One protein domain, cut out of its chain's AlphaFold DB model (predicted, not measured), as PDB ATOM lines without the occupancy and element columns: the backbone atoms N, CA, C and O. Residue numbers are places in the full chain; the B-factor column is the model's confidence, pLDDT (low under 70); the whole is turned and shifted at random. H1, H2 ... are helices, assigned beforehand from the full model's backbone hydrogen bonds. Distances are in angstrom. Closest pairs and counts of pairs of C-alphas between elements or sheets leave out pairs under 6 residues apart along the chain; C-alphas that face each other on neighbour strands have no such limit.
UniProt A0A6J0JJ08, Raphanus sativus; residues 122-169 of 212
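This is residues 122 to 169 of the 212 residues of a protein of Raphanus sativus (UniProt A0A6J0JJ08). A drawn-out chain with two ends: short H1 touches the longer H2 at one end, and small H3 lies at the other, with the unnamed residues 156 to 169 trailing on from it. The 48 printed residues hold three named helices, in the order H1, H2, H3, and no named strand; the class is all helix, with 21 residues in named elements, under half. The whole is only just loose, close to extended, with a radius of gyration of the C-alphas of 14.0 A, and elongated, spanning 39 by 22 by 16 A.

H1 is residues 123 to 126, beginning at C-alpha 123 (-17.122, 12.462, -79.934). H2, residues 133 to 143, is 15.2 A long. H3, residues 150 to 155, is 8.6 A long and ends at C-alpha 155 (-29.468, -11.318, -82.980).

H1 and H2 touch; their closest C-alphas, of Val 126 and Ser 136, are 5.1 A apart. H3 is apart from both. Every O i to N i+4 pair in H2 and H3 is within hydrogen-bond range; H1 is too short for one.

The C-alphas farthest apart, of Ser 129 and Asn 159, are 39.7 A apart. The printed part has no cut, and both links are short. Residues 162 to 169 have pLDDT under 70.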
ATOM      1  N   TRP A 122     -18.653  12.357 -83.930       83.00
ATOM      2  CA  TRP A 122     -19.641  12.269 -82.857       83.00
ATOM      3  C   TRP A 122     -19.057  12.436 -81.448       83.00
ATOM      4  O   TRP A 122     -19.819  12.639 -80.505       83.00
ATOM      5  N   ALA A 123     -17.732  12.389 -81.264       84.75
ATOM      6  CA  ALA A 123     -17.122  12.462 -79.934       84.75
ATOM      7  C   ALA A 123     -17.476  13.767 -79.202       84.75
ATOM      8  O   ALA A 123     -17.771  13.737 -78.011       84.75
ATOM      9  N   LYS A 124     -17.521  14.895 -79.924       82.88
ATOM     10  CA  LYS A 124     -17.907  16.201 -79.362       82.88
ATOM     11  C   LYS A 124     -19.386  16.274 -78.973       82.88
ATOM     12  O   LYS A 124     -19.725  16.974 -78.028       82.88
ATOM     13  N   ILE A 125     -20.249  15.555 -79.693       83.94
ATOM     14  CA  ILE A 125     -21.696  15.512 -79.428       83.94
ATOM     15  C   ILE A 125     -21.964  14.727 -78.140       83.94
ATOM     16  O   ILE A 125     -22.756  15.144 -77.303       83.94
ATOM     17  N   VAL A 126     -21.271  13.601 -77.965       85.81
ATOM     18  CA  VAL A 126     -21.440  12.711 -76.810       85.81
ATOM     19  C   VAL A 126     -20.822  13.291 -75.535       85.81
ATOM     20  O   VAL A 126     -21.439  13.246 -74.471       85.81
ATOM     21  N   TRP A 127     -19.604  13.826 -75.634       86.12
ATOM     22  CA  TRP A 127     -18.787  14.258 -74.496       86.12
ATOM     23  C   TRP A 127     -18.738  15.788 -74.363       86.12
ATOM     24  O   TRP A 127     -17.664  16.377 -74.253       86.12
ATOM     25  N   CYS A 128     -19.898  16.447 -74.409       83.31
ATOM     26  CA  CYS A 128     -20.003  17.886 -74.154       83.31
ATOM     27  C   CYS A 128     -19.821  18.192 -72.655       83.31
ATOM     28  O   CYS A 128     -20.295  17.436 -71.809       83.31
ATOM     29  N   SER A 129     -19.186  19.319 -72.314       80.81
ATOM     30  CA  SER A 129     -18.873  19.706 -70.926       80.81
ATOM     31  C   SER A 129     -20.100  19.824 -70.014       80.81
ATOM     32  O   SER A 129     -19.981  19.645 -68.807       80.81
ATOM     33  N   TYR A 130     -21.272  20.113 -70.586       85.19
ATOM     34  CA  TYR A 130     -22.540  20.256 -69.858       85.19
ATOM     35  C   TYR A 130     -23.419  18.999 -69.910       85.19
ATOM     36  O   TYR A 130     -24.550  19.012 -69.426       85.19
ATOM     37  N   ALA A 131     -22.949  17.917 -70.533       82.56
ATOM     38  CA  ALA A 131     -23.754  16.720 -70.693       82.56
ATOM     39  C   ALA A 131     -23.819  15.908 -69.391       82.56
ATOM     40  O   ALA A 131     -22.821  15.698 -68.702       82.56
ATOM     41  N   ILE A 132     -25.014  15.409 -69.070       88.44
ATOM     42  CA  ILE A 132     -25.223  14.515 -67.929       88.44
ATOM     43  C   ILE A 132     -24.542  13.173 -68.253       88.44
ATOM     44  O   ILE A 132     -24.936  12.542 -69.239       88.44
ATOM     45  N   PRO A 133     -23.604  12.667 -67.424       87.62
ATOM     46  CA  PRO A 133     -22.823  11.467 -67.736       87.62
ATOM     47  C   PRO A 133     -23.666  10.242 -68.114       87.62
ATOM     48  O   PRO A 133     -23.314   9.502 -69.030       87.62
ATOM     49  N   ARG A 134     -24.826  10.058 -67.462       87.69
ATOM     50  CA  ARG A 134     -25.783   8.988 -67.789       87.69
ATOM     51  C   ARG A 134     -26.309   9.104 -69.221       87.69
ATOM     52  O   ARG A 134     -26.379   8.103 -69.927       87.69
ATOM     53  N   GLN A 135     -26.663  10.312 -69.651       87.94
ATOM     54  CA  GLN A 135     -27.205  10.556 -70.987       87.94
ATOM     55  C   GLN A 135     -26.108  10.493 -72.053       87.94
ATOM     56  O   GLN A 135     -26.327   9.908 -73.111       87.94
ATOM     57  N   SER A 136     -24.902  10.987 -71.757       88.31
ATOM     58  CA  SER A 136     -23.724  10.796 -72.615       88.31
ATOM     59  C   SER A 136     -23.418   9.319 -72.833       88.31
ATOM     60  O   SER A 136     -23.216   8.895 -73.967       88.31
ATOM     61  N   PHE A 137     -23.450   8.510 -71.772       86.88
ATOM     62  CA  PHE A 137     -23.215   7.074 -71.873       86.88
ATOM     63  C   PHE A 137     -24.285   6.363 -72.711       86.88
ATOM     64  O   PHE A 137     -23.949   5.565 -73.586       86.88
ATOM     65  N   LEU A 138     -25.565   6.685 -72.505       86.69
ATOM     66  CA  LEU A 138     -26.652   6.139 -73.323       86.69
ATOM     67  C   LEU A 138     -26.511   6.551 -74.794       86.69
ATOM     68  O   LEU A 138     -26.594   5.702 -75.677       86.69
ATOM     69  N   THR A 139     -26.213   7.820 -75.062       87.00
ATOM     70  CA  THR A 139     -26.019   8.341 -76.426       87.00
ATOM     71  C   THR A 139     -24.827   7.671 -77.111       87.00
ATOM     72  O   THR A 139     -24.912   7.286 -78.275       87.00
ATOM     73  N   TRP A 140     -23.733   7.457 -76.379       89.31
ATOM     74  CA  TRP A 140     -22.569   6.711 -76.851       89.31
ATOM     75  C   TRP A 140     -22.918   5.268 -77.231       89.31
ATOM     76  O   TRP A 140     -22.511   4.788 -78.289       89.31
ATOM     77  N   LEU A 141     -23.710   4.580 -76.399       87.38
ATOM     78  CA  LEU A 141     -24.182   3.228 -76.697       87.38
ATOM     79  C   LEU A 141     -25.104   3.194 -77.917       87.38
ATOM     80  O   LEU A 141     -24.993   2.268 -78.714       87.38
ATOM     81  N   VAL A 142     -25.987   4.180 -78.079       86.19
ATOM     82  CA  VAL A 142     -26.879   4.279 -79.243       86.19
ATOM     83  C   VAL A 142     -26.075   4.496 -80.524       86.19
ATOM     84  O   VAL A 142     -26.274   3.770 -81.495       86.19
ATOM     85  N   LEU A 143     -25.110   5.420 -80.521       85.50
ATOM     86  CA  LEU A 143     -24.264   5.703 -81.688       85.50
ATOM     87  C   LEU A 143     -23.390   4.517 -82.108       85.50
ATOM     88  O   LEU A 143     -23.094   4.363 -83.290       85.50
ATOM     89  N   LEU A 144     -22.971   3.686 -81.153       83.88
ATOM     90  CA  LEU A 144     -22.214   2.466 -81.431       83.88
ATOM     91  C   LEU A 144     -23.100   1.251 -81.747       83.88
ATOM     92  O   LEU A 144     -22.557   0.156 -81.896       83.88
ATOM     93  N   ASP A 145     -24.426   1.419 -81.798       78.69
ATOM     94  CA  ASP A 145     -25.407   0.331 -81.893       78.69
ATOM     95  C   ASP A 145     -25.141  -0.771 -80.848       78.69
ATOM     96  O   ASP A 145     -25.134  -1.970 -81.116       78.69
ATOM     97  N   ARG A 146     -24.819  -0.351 -79.620       81.12
ATOM     98  CA  ARG A 146     -24.514  -1.220 -78.473       81.12
ATOM     99  C   ARG A 146     -25.641  -1.290 -77.449       81.12
ATOM    100  O   ARG A 146     -25.522  -2.044 -76.486       81.12
ATOM    101  N   CYS A 147     -26.735  -0.562 -77.662       81.56
ATOM    102  CA  CYS A 147     -27.910  -0.620 -76.801       81.56
ATOM    103  C   CYS A 147     -28.571  -2.018 -76.875       81.56
ATOM    104  O   CYS A 147     -28.663  -2.584 -77.972       81.56
ATOM    105  N   PRO A 148     -29.008  -2.611 -75.749       73.69
ATOM    106  CA  PRO A 148     -29.753  -3.869 -75.737       73.69
ATOM    107  C   PRO A 148     -31.194  -3.643 -76.219       73.69
ATOM    108  O   PRO A 148     -32.149  -3.654 -75.449       73.69
ATOM    109  N   THR A 149     -31.363  -3.403 -77.517       78.31
ATOM    110  CA  THR A 149     -32.682  -3.390 -78.155       78.31
ATOM    111  C   THR A 149     -33.158  -4.827 -78.372       78.31
ATOM    112  O   THR A 149     -32.340  -5.726 -78.577       78.31
ATOM    113  N   ARG A 150     -34.481  -5.064 -78.383       72.81
ATOM    114  CA  ARG A 150     -35.050  -6.397 -78.690       72.81
ATOM    115  C   ARG A 150     -34.483  -6.984 -79.984       72.81
ATOM    116  O   ARG A 150     -34.161  -8.163 -80.042       72.81
ATOM    117  N   HIS A 151     -34.258  -6.126 -80.978       71.56
ATOM    118  CA  HIS A 151     -33.613  -6.491 -82.233       71.56
ATOM    119  C   HIS A 151     -32.212  -7.100 -82.036       71.56
ATOM    120  O   HIS A 151     -31.908  -8.158 -82.587       71.56
ATOM    121  N   ARG A 152     -31.356  -6.471 -81.220       74.19
ATOM    122  CA  ARG A 152     -30.009  -6.992 -80.945       74.19
ATOM    123  C   ARG A 152     -30.021  -8.208 -80.029       74.19
ATOM    124  O   ARG A 152     -29.220  -9.109 -80.249       74.19
ATOM    125  N   LEU A 153     -30.935  -8.265 -79.063       78.62
ATOM    126  CA  LEU A 153     -31.105  -9.437 -78.198       78.62
ATOM    127  C   LEU A 153     -31.503 -10.674 -79.022       78.62
ATOM    128  O   LEU A 153     -30.883 -11.723 -78.859       78.62
ATOM    129  N   ASN A 154     -32.411 -10.525 -79.992       75.31
ATOM    130  CA  ASN A 154     -32.735 -11.589 -80.949       75.31
ATOM    131  C   ASN A 154     -31.530 -11.993 -81.804       75.31
ATOM    132  O   ASN A 154     -31.282 -13.179 -82.006       75.31
ATOM    133  N   ARG A 155     -30.718 -11.028 -82.256       74.25
ATOM    134  CA  ARG A 155     -29.468 -11.318 -82.980       74.25
ATOM    135  C   ARG A 155     -28.429 -12.049 -82.120       74.25
ATOM    136  O   ARG A 155     -27.602 -12.775 -82.660       74.25
ATOM    137  N   TRP A 156     -28.452 -11.858 -80.803       79.38
ATOM    138  CA  TRP A 156     -27.622 -12.597 -79.849       79.38
ATOM    139  C   TRP A 156     -28.180 -13.988 -79.505       79.38
ATOM    140  O   TRP A 156     -27.523 -14.724 -78.775       79.38
ATOM    141  N   GLY A 157     -29.348 -14.368 -80.037       78.25
ATOM    142  CA  GLY A 157     -29.965 -15.678 -79.812       78.25
ATOM    143  C   GLY A 157     -30.842 -15.759 -78.560       78.25
ATOM    144  O   GLY A 157     -31.216 -16.855 -78.150       78.25
ATOM    145  N   LEU A 158     -31.179 -14.624 -77.940       79.44
ATOM    146  CA  LEU A 158     -32.188 -14.583 -76.881       79.44
ATOM    147  C   LEU A 158     -33.578 -14.645 -77.518       79.44
ATOM    148  O   LEU A 158     -33.837 -13.947 -78.492       79.44
ATOM    149  N   ASN A 159     -34.471 -15.468 -76.966       75.38
ATOM    150  CA  ASN A 159     -35.840 -15.609 -77.456       75.38
ATOM    151  C   ASN A 159     -36.698 -14.428 -76.978       75.38
ATOM    152  O   ASN A 159     -37.298 -14.481 -75.903       75.38
ATOM    153  N   VAL A 160     -36.698 -13.339 -77.744       75.81
ATOM    154  CA  VAL A 160     -37.500 -12.141 -77.485       75.81
ATOM    155  C   VAL A 160     -38.446 -11.915 -78.667       75.81
ATOM    156  O   VAL A 160     -38.111 -12.204 -79.814       75.81
ATOM    157  N   ASP A 161     -39.643 -11.389 -78.410       71.69
ATOM    158  CA  ASP A 161     -40.616 -11.099 -79.470       71.69
ATOM    159  C   ASP A 161     -39.979 -10.229 -80.587       71.69
ATOM    160  O   ASP A 161     -39.421  -9.163 -80.284       71.69
ATOM    161  N   PRO A 162     -39.988 -10.681 -81.861       65.00
ATOM    162  CA  PRO A 162     -39.408  -9.950 -82.989       65.00
ATOM    163  C   PRO A 162     -40.215  -8.715 -83.410       65.00
ATOM    164  O   PRO A 162     -39.761  -7.964 -84.280       65.00
ATOM    165  N   LEU A 163     -41.395  -8.493 -82.830       68.25
ATOM    166  CA  LEU A 163     -42.215  -7.327 -83.116       68.25
ATOM    167  C   LEU A 163     -41.609  -6.059 -82.503       68.25
ATOM    168  O   LEU A 163     -41.251  -5.986 -81.323       68.25
ATOM    169  N   CYS A 164     -41.501  -5.016 -83.324       67.75
ATOM    170  CA  CYS A 164     -41.127  -3.698 -82.841       67.75
ATOM    171  C   CYS A 164     -42.301  -3.093 -82.059       67.75
ATOM    172  O   CYS A 164     -43.369  -2.892 -82.627       67.75
ATOM    173  N   LEU A 165     -42.104  -2.736 -80.786       67.81
ATOM    174  CA  LEU A 165     -43.162  -2.119 -79.969       67.81
ATOM    175  C   LEU A 165     -43.618  -0.737 -80.464       67.81
ATOM    176  O   LEU A 165     -44.675  -0.273 -80.058       67.81
ATOM    177  N   LEU A 166     -42.820  -0.064 -81.298       66.56
ATOM    178  CA  LEU A 166     -43.118   1.294 -81.768       66.56
ATOM    179  C   LEU A 166     -43.990   1.310 -83.025       66.56
ATOM    180  O   LEU A 166     -44.768   2.233 -83.224       66.56
ATOM    181  N   CYS A 167     -43.846   0.308 -83.890       68.31
ATOM    182  CA  CYS A 167     -44.552   0.249 -85.171       68.31
ATOM    183  C   CYS A 167     -45.326  -1.057 -85.376       68.31
ATOM    184  O   CYS A 167     -45.813  -1.298 -86.480       68.31
ATOM    185  N   SER A 168     -45.399  -1.907 -84.345       65.06
ATOM    186  CA  SER A 168     -46.141  -3.178 -84.302       65.06
ATOM    187  C   SER A 168     -45.891  -4.102 -85.498       65.06
ATOM    188  O   SER A 168     -46.716  -4.951 -85.825       65.06
ATOM    189  N   SER A 169     -44.760  -3.929 -86.180       65.00
ATOM    190  CA  SER A 169     -44.417  -4.621 -87.416       65.00
ATOM    191  C   SER A 169     -43.119  -5.395 -87.241       65.00
ATOM    192  O   SER A 169     -42.218  -5.000 -86.490       65.00
TER     193      SER A 169